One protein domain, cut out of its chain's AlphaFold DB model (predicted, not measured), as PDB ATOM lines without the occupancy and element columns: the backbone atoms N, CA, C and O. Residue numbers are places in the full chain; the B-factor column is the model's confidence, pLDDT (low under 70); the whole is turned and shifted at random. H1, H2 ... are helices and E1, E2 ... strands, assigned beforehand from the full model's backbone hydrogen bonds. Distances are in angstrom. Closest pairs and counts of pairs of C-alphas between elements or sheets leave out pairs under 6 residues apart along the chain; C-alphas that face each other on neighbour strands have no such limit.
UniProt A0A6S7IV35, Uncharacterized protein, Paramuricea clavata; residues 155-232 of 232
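This is residues 155 to 232 of the 232 residues of an uncharacterized protein of Paramuricea clavata (UniProt A0A6S7IV35). A long, twisted ribbon of three strands, E1, E4 and E5, makes the length together with a small loop-rich head at one end, which holds the short hairpin E2 and E3. A single helix, H1, stands up from the ribbon. The printed part has 78 residues, with five named strands followed by one named helix; the ribbon's order is E1, E4, E5, antiparallel, and the class is mixed, helices and strands. The whole is loose, with a radius of gyration of the C-alphas of 15.8 A and spans of 48 by 24 by 19 A.

Begin at inner strand E4, residues 198 to 208, which bends by 52 degrees at residue 205. Beside it find edge strand E1, residues 155 to 167, antiparallel at 161 degrees, with N 160 and O 203 2.8 A apart, within hydrogen-bond range. E5, residues 214 to 220, forms a hairpin with E4; N 204 and O 217 are 2.8 A apart. H1, residues 221 to 230, is on this sheet, over E5 at a height of 8.2 A, and stands up from it at 67 degrees. Its closest C-alphas to E4 are those of His 221 and Trp 200, 4.8 A apart. In H1, 5 of 6 O i to N i+4 pairs are within hydrogen-bond range. In the head, E2, residues 181 to 183, and E3, residues 190 to 192, form a hairpin, with N 182 and O 191 2.8 A apart; E2 and E4 are apart. Residues 166 to 167 of E1 pair antiparallel with residues 174 to 175.

Find C-alpha 155 at (148.412, 157.782, 105.812); E1 runs 29.6 A from there and bends by 81 degrees at residue 158. E2 spans 6.8 A and E3 7.1 A. E4 covers 30.0 A, E5 19.4 A and H1 14.3 A, ending at C-alpha 230, (139.326, 151.925, 113.971).

The farthest C-alphas, those of Arg 190 and Glu 210, are 48.4 A apart. The printed part has no cut, and the link E1 to E2 is long, with 13 residues. Mean pLDDT of the printed part is 73.5; look for values under 70 at residues 169 to 172, 176 to 180, 186, 193 to 197, 210 to 211 and 231 to 232.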
ATOM      1  N   SER A 155     148.804 159.063 106.391       75.19
ATOM      2  CA  SER A 155     148.412 157.782 105.812       75.19
ATOM      3  C   SER A 155     149.451 156.721 106.170       75.19
ATOM      4  O   SER A 155     150.658 156.937 106.016       75.19
ATOM      5  N   ILE A 156     149.000 155.579 106.686       77.69
ATOM      6  CA  ILE A 156     149.879 154.469 107.063       77.69
ATOM      7  C   ILE A 156     150.213 153.682 105.795       77.69
ATOM      8  O   ILE A 156     149.346 153.033 105.223       77.69
ATOM      9  N   ILE A 157     151.476 153.725 105.369       80.50
ATOM     10  CA  ILE A 157     151.943 152.999 104.178       80.50
ATOM     11  C   ILE A 157     152.367 151.577 104.546       80.50
ATOM     12  O   ILE A 157     152.164 150.646 103.773       80.50
ATOM     13  N   GLY A 158     152.984 151.385 105.715       73.50
ATOM     14  CA  GLY A 158     153.458 150.061 106.108       73.50
ATOM     15  C   GLY A 158     153.930 149.958 107.550       73.50
ATOM     16  O   GLY A 158     154.092 150.953 108.254       73.50
ATOM     17  N   VAL A 159     154.179 148.728 107.996       81.44
ATOM     18  CA  VAL A 159     154.669 148.421 109.346       81.44
ATOM     19  C   VAL A 159     156.081 147.859 109.235       81.44
ATOM     20  O   VAL A 159     156.293 146.840 108.589       81.44
ATOM     21  N   LYS A 160     157.062 148.517 109.863       77.50
ATOM     22  CA  LYS A 160     158.467 148.085 109.811       77.50
ATOM     23  C   LYS A 160     158.802 147.046 110.876       77.50
ATOM     24  O   LYS A 160     159.504 146.084 110.598       77.50
ATOM     25  N   THR A 161     158.356 147.265 112.109       76.75
ATOM     26  CA  THR A 161     158.615 146.353 113.234       76.75
ATOM     27  C   THR A 161     157.396 146.288 114.123       76.75
ATOM     28  O   THR A 161     156.881 147.342 114.494       76.75
ATOM     29  N   LEU A 162     156.991 145.079 114.502       80.94
ATOM     30  CA  LEU A 162     155.954 144.816 115.488       80.94
ATOM     31  C   LEU A 162     156.571 143.951 116.582       80.94
ATOM     32  O   LEU A 162     156.879 142.785 116.353       80.94
ATOM     33  N   ASN A 163     156.754 144.527 117.765       79.25
ATOM     34  CA  ASN A 163     157.399 143.834 118.870       79.25
ATOM     35  C   ASN A 163     156.485 143.805 120.090       79.25
ATOM     36  O   ASN A 163     155.780 144.767 120.406       79.25
ATOM     37  N   LYS A 164     156.560 142.687 120.805       81.19
ATOM     38  CA  LYS A 164     155.902 142.467 122.087       81.19
ATOM     39  C   LYS A 164     156.918 142.623 123.215       81.19
ATOM     40  O   LYS A 164     158.048 142.154 123.110       81.19
ATOM     41  N   TYR A 165     156.508 143.264 124.300       78.62
ATOM     42  CA  TYR A 165     157.258 143.332 125.549       78.62
ATOM     43  C   TYR A 165     156.327 143.087 126.728       78.62
ATOM     44  O   TYR A 165     155.132 143.367 126.663       78.62
ATOM     45  N   ASN A 166     156.882 142.582 127.823       75.75
ATOM     46  CA  ASN A 166     156.115 142.394 129.044       75.75
ATOM     47  C   ASN A 166     156.270 143.626 129.938       75.75
ATOM     48  O   ASN A 166     157.356 144.203 130.043       75.75
ATOM     49  N   SER A 167     155.183 144.031 130.587       77.00
ATOM     50  CA  SER A 167     155.208 145.029 131.656       77.00
ATOM     51  C   SER A 167     155.105 144.367 133.020       77.00
ATOM     52  O   SER A 167     154.552 143.280 133.171       77.00
ATOM     53  N   CYS A 168     155.626 145.039 134.040       73.44
ATOM     54  CA  CYS A 168     155.487 144.579 135.406       73.44
ATOM     55  C   CYS A 168     154.095 144.884 135.965       73.44
ATOM     56  O   CYS A 168     153.675 146.036 135.936       73.44
ATOM     57  N   ASN A 169     153.444 143.896 136.578       69.25
ATOM     58  CA  ASN A 169     152.147 144.044 137.241       69.25
ATOM     59  C   ASN A 169     152.155 145.036 138.396       69.25
ATOM     60  O   ASN A 169     151.172 145.726 138.628       69.25
ATOM     61  N   ALA A 170     153.269 145.126 139.120       67.56
ATOM     62  CA  ALA A 170     153.356 145.995 140.286       67.56
ATOM     63  C   ALA A 170     153.666 147.460 139.932       67.56
ATOM     64  O   ALA A 170     153.320 148.353 140.696       67.56
ATOM     65  N   CYS A 171     154.357 147.733 138.815       68.25
ATOM     66  CA  CYS A 171     154.863 149.085 138.526       68.25
ATOM     67  C   CYS A 171     154.672 149.575 137.085       68.25
ATOM     68  O   CYS A 171     155.091 150.687 136.770       68.25
ATOM     69  N   GLY A 172     154.103 148.760 136.195       66.75
ATOM     70  CA  GLY A 172     153.841 149.097 134.792       66.75
ATOM     71  C   GLY A 172     155.084 149.269 133.912       66.75
ATOM     72  O   GLY A 172     154.962 149.512 132.716       66.75
ATOM     73  N   LYS A 173     156.295 149.147 134.468       74.12
ATOM     74  CA  LYS A 173     157.538 149.335 133.712       74.12
ATOM     75  C   LYS A 173     157.870 148.113 132.863       74.12
ATOM     76  O   LYS A 173     157.535 146.988 133.237       74.12
ATOM     77  N   LYS A 174     158.554 148.351 131.739       74.69
ATOM     78  CA  LYS A 174     159.064 147.305 130.846       74.69
ATOM     79  C   LYS A 174     159.949 146.341 131.633       74.69
ATOM     80  O   LYS A 174     160.789 146.769 132.422       74.69
ATOM     81  N   VAL A 175     159.746 145.053 131.404       72.81
ATOM     82  CA  VAL A 175     160.558 143.982 131.971       72.81
ATOM     83  C   VAL A 175     161.072 143.133 130.825       72.81
ATOM     84  O   VAL A 175     160.306 142.718 129.954       72.81
ATOM     85  N   GLU A 176     162.373 142.883 130.833       65.88
ATOM     86  CA  GLU A 176     163.035 142.016 129.869       65.88
ATOM     87  C   GLU A 176     163.429 140.727 130.586       65.88
ATOM     88  O   GLU A 176     164.010 140.748 131.670       65.88
ATOM     89  N   GLY A 177     163.018 139.592 130.031       61.91
ATOM     90  CA  GLY A 177     163.310 138.290 130.608       61.91
ATOM     91  C   GLY A 177     162.522 137.181 129.928       61.91
ATOM     92  O   GLY A 177     161.319 137.299 129.693       61.91
ATOM     93  N   THR A 178     163.220 136.098 129.617       56.28
ATOM     94  CA  THR A 178     162.697 134.904 128.955       56.28
ATOM     95  C   THR A 178     162.612 133.787 129.992       56.28
ATOM     96  O   THR A 178     163.627 133.256 130.429       56.28
ATOM     97  N   GLY A 179     161.401 133.459 130.451       63.78
ATOM     98  CA  GLY A 179     161.186 132.411 131.451       63.78
ATOM     99  C   GLY A 179     159.790 132.443 132.075       63.78
ATOM    100  O   GLY A 179     158.989 133.324 131.778       63.78
ATOM    101  N   LYS A 180     159.490 131.487 132.966       65.38
ATOM    102  CA  LYS A 180     158.200 131.429 133.691       65.38
ATOM    103  C   LYS A 180     158.055 132.535 134.748       65.38
ATOM    104  O   LYS A 180     156.933 132.899 135.102       65.38
ATOM    105  N   THR A 181     159.172 133.093 135.215       70.75
ATOM    106  CA  THR A 181     159.221 134.135 136.248       70.75
ATOM    107  C   THR A 181     160.211 135.219 135.834       70.75
ATOM    108  O   THR A 181     161.362 134.915 135.538       70.75
ATOM    109  N   ILE A 182     159.782 136.480 135.849       74.50
ATOM    110  CA  ILE A 182     160.610 137.656 135.552       74.50
ATOM    111  C   ILE A 182     160.774 138.514 136.802       74.50
ATOM    112  O   ILE A 182     159.839 138.696 137.586       74.50
ATOM    113  N   LYS A 183     161.978 139.049 137.000       75.00
ATOM    114  CA  LYS A 183     162.276 139.979 138.088       75.00
ATOM    115  C   LYS A 183     162.208 141.403 137.553       75.00
ATOM    116  O   LYS A 183     162.915 141.763 136.624       75.00
ATOM    117  N   CYS A 184     161.358 142.214 138.159       73.31
ATOM    118  CA  CYS A 184     161.270 143.640 137.893       73.31
ATOM    119  C   CYS A 184     162.506 144.353 138.448       73.31
ATOM    120  O   CYS A 184     162.684 144.390 139.660       73.31
ATOM    121  N   GLU A 185     163.335 144.972 137.610       71.88
ATOM    122  CA  GLU A 185     164.503 145.729 138.096       71.88
ATOM    123  C   GLU A 185     164.096 146.963 138.904       71.88
ATOM    124  O   GLU A 185     164.683 147.278 139.935       71.88
ATOM    125  N   SER A 186     163.021 147.628 138.483       69.94
ATOM    126  CA  SER A 186     162.570 148.875 139.104       69.94
ATOM    127  C   SER A 186     161.873 148.709 140.451       69.94
ATOM    128  O   SER A 186     161.823 149.654 141.228       69.94
ATOM    129  N   CYS A 187     161.270 147.554 140.701       73.00
ATOM    130  CA  CYS A 187     160.445 147.302 141.881       73.00
ATOM    131  C   CYS A 187     160.880 146.055 142.653       73.00
ATOM    132  O   CYS A 187     160.284 145.721 143.668       73.00
ATOM    133  N   LYS A 188     161.906 145.348 142.161       75.62
ATOM    134  CA  LYS A 188     162.486 144.105 142.696       75.62
ATOM    135  C   LYS A 188     161.511 142.926 142.854       75.62
ATOM    136  O   LYS A 188     161.950 141.836 143.219       75.62
ATOM    137  N   VAL A 189     160.233 143.095 142.503       76.62
ATOM    138  CA  VAL A 189     159.204 142.046 142.526       76.62
ATOM    139  C   VAL A 189     159.515 140.968 141.486       76.62
ATOM    140  O   VAL A 189     159.763 141.268 140.316       76.62
ATOM    141  N   ARG A 190     159.476 139.701 141.910       75.56
ATOM    142  CA  ARG A 190     159.444 138.540 141.012       75.56
ATOM    143  C   ARG A 190     157.993 138.201 140.705       75.56
ATOM    144  O   ARG A 190     157.211 137.978 141.619       75.56
ATOM    145  N   GLN A 191     157.651 138.161 139.427       73.56
ATOM    146  CA  GLN A 191     156.294 137.895 138.956       73.56
ATOM    147  C   GLN A 191     156.306 136.789 137.909       73.56
ATOM    148  O   GLN A 191     157.286 136.626 137.177       73.56
ATOM    149  N   ARG A 192     155.206 136.044 137.822       70.75
ATOM    150  CA  ARG A 192     154.991 135.100 136.726       70.75
ATOM    151  C   ARG A 192     154.749 135.870 135.433       70.75
ATOM    152  O   ARG A 192     154.091 136.909 135.445       70.75
ATOM    153  N   VAL A 193     155.288 135.368 134.328       64.94
ATOM    154  CA  VAL A 193     154.985 135.916 133.002       64.94
ATOM    155  C   VAL A 193     153.577 135.460 132.623       64.94
ATOM    156  O   VAL A 193     153.387 134.305 132.253       64.94
ATOM    157  N   SER A 194     152.585 136.343 132.749       62.03
ATOM    158  CA  SER A 194     151.238 136.136 132.205       62.03
ATOM    159  C   SER A 194     151.130 136.749 130.805       62.03
ATOM    160  O   SER A 194     151.761 137.765 130.501       62.03
ATOM    161  N   GLN A 195     150.322 136.139 129.931       61.84
ATOM    162  CA  GLN A 195     150.037 136.693 128.600       61.84
ATOM    163  C   GLN A 195     149.304 138.043 128.667       61.84
ATOM    164  O   GLN A 195     149.440 138.843 127.749       61.84
ATOM    165  N   GLU A 196     148.605 138.314 129.768       61.34
ATOM    166  CA  GLU A 196     147.835 139.538 130.023       61.34
ATOM    167  C   GLU A 196     148.708 140.799 130.155       61.34
ATOM    168  O   GLU A 196     148.229 141.910 129.970       61.34
ATOM    169  N   ASN A 197     150.015 140.640 130.391       63.88
ATOM    170  CA  ASN A 197     150.951 141.761 130.557       63.88
ATOM    171  C   ASN A 197     151.727 142.093 129.281       63.88
ATOM    172  O   ASN A 197     152.721 142.831 129.308       63.88
ATOM    173  N   ALA A 198     151.319 141.478 128.175       70.19
ATOM    174  CA  ALA A 198     151.933 141.630 126.877       70.19
ATOM    175  C   ALA A 198     151.518 142.960 126.249       70.19
ATOM    176  O   ALA A 198     150.450 143.081 125.655       70.19
ATOM    177  N   ASN A 199     152.405 143.943 126.315       78.56
ATOM    178  CA  ASN A 199     152.246 145.183 125.581       78.56
ATOM    179  C   ASN A 199     152.910 145.072 124.212       78.56
ATOM    180  O   ASN A 199     153.963 144.453 124.045       78.56
ATOM    181  N   TRP A 200     152.310 145.731 123.232       76.25
ATOM    182  CA  TRP A 200     152.825 145.787 121.870       76.25
ATOM    183  C   TRP A 200     153.307 147.191 121.542       76.25
ATOM    184  O   TRP A 200     152.757 148.180 122.024       76.25
ATOM    185  N   TYR A 201     154.333 147.301 120.714       81.75
ATOM    186  CA  TYR A 201     154.633 148.548 120.027       81.75
ATOM    187  C   TYR A 201     154.971 148.247 118.575       81.75
ATOM    188  O   TYR A 201     155.574 147.217 118.261       81.75
ATOM    189  N   ALA A 202     154.580 149.160 117.695       79.06
ATOM    190  CA  ALA A 202     154.904 149.077 116.287       79.06
ATOM    191  C   ALA A 202     155.629 150.330 115.826       79.06
ATOM    192  O   ALA A 202     155.358 151.439 116.283       79.06
ATOM    193  N   ARG A 203     156.542 150.147 114.878       80.25
ATOM    194  CA  ARG A 203     157.123 151.247 114.122       80.25
ATOM    195  C   ARG A 203     156.443 151.292 112.766       80.25
ATOM    196  O   ARG A 203     156.666 150.415 111.933       80.25
ATOM    197  N   LEU A 204     155.594 152.289 112.581       81.12
ATOM    198  CA  LEU A 204     154.835 152.527 111.367       81.12
ATOM    199  C   LEU A 204     155.645 153.409 110.425       81.12
ATOM    200  O   LEU A 204     156.312 154.351 110.853       81.12
ATOM    201  N   PHE A 205     155.584 153.093 109.143       80.25
ATOM    202  CA  PHE A 205     156.014 153.961 108.067       80.25
ATOM    203  C   PHE A 205     154.785 154.695 107.555       80.25
ATOM    204  O   PHE A 205     153.858 154.081 107.021       80.25
ATOM    205  N   VAL A 206     154.759 156.001 107.780       81.94
ATOM    206  CA  VAL A 206     153.618 156.846 107.453       81.94
ATOM    207  C   VAL A 206     154.043 157.926 106.478       81.94
ATOM    208  O   VAL A 206     155.197 158.353 106.469       81.94
ATOM    209  N   GLN A 207     153.100 158.380 105.669       78.44
ATOM    210  CA  GLN A 207     153.265 159.558 104.839       78.44
ATOM    211  C   GLN A 207     152.307 160.636 105.309       78.44
ATOM    212  O   GLN A 207     151.114 160.388 105.472       78.44
ATOM    213  N   ASN A 208     152.841 161.828 105.532       76.06
ATOM    214  CA  ASN A 208     152.022 162.996 105.792       76.06
ATOM    215  C   ASN A 208     151.238 163.345 104.517       76.06
ATOM    216  O   ASN A 208     151.823 163.440 103.438       76.06
ATOM    217  N   VAL A 209     149.919 163.494 104.639       73.00
ATOM    218  CA  VAL A 209     149.033 163.787 103.503       73.00
ATOM    219  C   VAL A 209     149.289 165.193 102.953       73.00
ATOM    220  O   VAL A 209     149.215 165.397 101.745       73.00
ATOM    221  N   GLU A 210     149.665 166.138 103.817       69.38
ATOM    222  CA  GLU A 210     149.875 167.544 103.458       69.38
ATOM    223  C   GLU A 210     151.274 167.788 102.885       69.38
ATOM    224  O   GLU A 210     151.416 168.397 101.827       69.38
ATOM    225  N   THR A 211     152.321 167.271 103.537       69.50
ATOM    226  CA  THR A 211     153.714 167.524 103.113       69.50
ATOM    227  C   THR A 211     154.263 166.463 102.159       69.50
ATOM    228  O   THR A 211     155.363 166.614 101.633       69.50
ATOM    229  N   LYS A 212     153.527 165.361 101.933       73.38
ATOM    230  CA  LYS A 212     153.979 164.139 101.233       73.38
ATOM    231  C   LYS A 212     155.254 163.509 101.808       73.38
ATOM    232  O   LYS A 212     155.761 162.543 101.229       73.38
ATOM    233  N   GLU A 213     155.748 163.984 102.949       74.94
ATOM    234  CA  GLU A 213     156.951 163.474 103.596       74.94
ATOM    235  C   GLU A 213     156.701 162.108 104.226       74.94
ATOM    236  O   GLU A 213     155.660 161.856 104.838       74.94
ATOM    237  N   LYS A 214     157.686 161.220 104.089       78.31
ATOM    238  CA  LYS A 214     157.637 159.862 104.631       78.31
ATOM    239  C   LYS A 214     158.418 159.806 105.936       78.31
ATOM    240  O   LYS A 214     159.623 160.048 105.954       78.31
ATOM    241  N   VAL A 215     157.743 159.453 107.025       77.88
ATOM    242  CA  VAL A 215     158.296 159.470 108.383       77.88
ATOM    243  C   VAL A 215     158.038 158.131 109.069       77.88
ATOM    244  O   VAL A 215     157.053 157.442 108.809       77.88
ATOM    245  N   TYR A 216     158.940 157.744 109.969       78.06
ATOM    246  CA  TYR A 216     158.726 156.596 110.845       78.06
ATOM    247  C   TYR A 216     158.147 157.044 112.184       78.06
ATOM    248  O   TYR A 216     158.824 157.737 112.942       78.06
ATOM    249  N   LEU A 217     156.947 156.575 112.513       77.19
ATOM    250  CA  LEU A 217     156.312 156.799 113.811       77.19
ATOM    251  C   LEU A 217     156.404 155.547 114.678       77.19
ATOM    252  O   LEU A 217     156.160 154.438 114.214       77.19
ATOM    253  N   THR A 218     156.738 155.719 115.955       77.06
ATOM    254  CA  THR A 218     156.691 154.630 116.939       77.06
ATOM    255  C   THR A 218     155.404 154.752 117.739       77.06
ATOM    256  O   THR A 218     155.207 155.732 118.452       77.06
ATOM    257  N   VAL A 219     154.538 153.751 117.624       77.44
ATOM    258  CA  VAL A 219     153.233 153.699 118.277       77.44
ATOM    259  C   VAL A 219     153.267 152.648 119.379       77.44
ATOM    260  O   VAL A 219     153.604 151.489 119.143       77.44
ATOM    261  N   PHE A 220     152.922 153.061 120.595       79.06
ATOM    262  CA  PHE A 220     152.866 152.195 121.771       79.06
ATOM    263  C   PHE A 220     151.470 151.594 121.964       79.06
ATOM    264  O   PHE A 220     150.491 152.083 121.402       79.06
ATOM    265  N   HIS A 221     151.390 150.552 122.792       77.19
ATOM    266  CA  HIS A 221     150.238 149.659 122.942       77.19
ATOM    267  C   HIS A 221     148.875 150.361 122.971       77.19
ATOM    268  O   HIS A 221     148.004 150.027 122.175       77.19
ATOM    269  N   SER A 222     148.710 151.382 123.815       75.19
ATOM    270  CA  SER A 222     147.429 152.082 123.977       75.19
ATOM    271  C   SER A 222     146.944 152.803 122.719       75.19
ATOM    272  O   SER A 222     145.742 152.909 122.503       75.19
ATOM    273  N   GLN A 223     147.858 153.307 121.891       75.88
ATOM    274  CA  GLN A 223     147.520 153.973 120.633       75.88
ATOM    275  C   GLN A 223     147.414 152.966 119.485       75.88
ATOM    276  O   GLN A 223     146.595 153.135 118.591       75.88
ATOM    277  N   LEU A 224     148.195 151.886 119.539       79.00
ATOM    278  CA  LEU A 224     148.142 150.810 118.555       79.00
ATOM    279  C   LEU A 224     146.790 150.086 118.583       79.00
ATOM    280  O   LEU A 224     146.211 149.862 117.527       79.00
ATOM    281  N   MET A 225     146.267 149.780 119.776       77.06
ATOM    282  CA  MET A 225     144.949 149.150 119.918       77.06
ATOM    283  C   MET A 225     143.838 150.029 119.335       77.06
ATOM    284  O   MET A 225     143.014 149.530 118.583       77.06
ATOM    285  N   LYS A 226     143.879 151.347 119.574       78.88
ATOM    286  CA  LYS A 226     142.905 152.294 119.002       78.88
ATOM    287  C   LYS A 226     142.938 152.329 117.477       78.88
ATOM    288  O   LYS A 226     141.891 152.359 116.838       78.88
ATOM    289  N   ILE A 227     144.136 152.322 116.889       77.06
ATOM    290  CA  ILE A 227     144.291 152.283 115.430       77.06
ATOM    291  C   ILE A 227     143.723 150.969 114.877       77.06
ATOM    292  O   ILE A 227     142.999 150.999 113.889       77.06
ATOM    293  N   LEU A 228     143.998 149.833 115.525       75.44
ATOM    294  CA  LEU A 228     143.475 148.528 115.103       75.44
ATOM    295  C   LEU A 228     141.951 148.420 115.240       75.44
ATOM    296  O   LEU A 228     141.316 147.828 114.378       75.44
ATOM    297  N   GLU A 229     141.366 148.997 116.290       76.19
ATOM    298  CA  GLU A 229     139.909 149.052 116.476       76.19
ATOM    299  C   GLU A 229     139.223 149.929 115.426       76.19
ATOM    300  O   GLU A 229     138.123 149.608 114.999       76.19
ATOM    301  N   THR A 230     139.875 151.006 114.986       71.50
ATOM    302  CA  THR A 230     139.326 151.925 113.971       71.50
ATOM    303  C   THR A 230     139.428 151.359 112.547       71.50
ATOM    304  O   THR A 230     138.710 151.799 111.656       71.50
ATOM    305  N   LEU A 231     140.333 150.402 112.315       63.88
ATOM    306  CA  LEU A 231     140.521 149.717 111.027       63.88
ATOM    307  C   LEU A 231     139.665 148.446 110.879       63.88
ATOM    308  O   LEU A 231     139.790 147.757 109.865       63.88
ATOM    309  N   ARG A 232     138.866 148.109 111.895       46.78
ATOM    310  CA  ARG A 232     137.991 146.936 111.922       46.78
ATOM    311  C   ARG A 232     136.587 147.295 111.455       46.78
ATOM    312  O   ARG A 232     136.001 146.437 110.762       46.78
TER     313      ARG A 232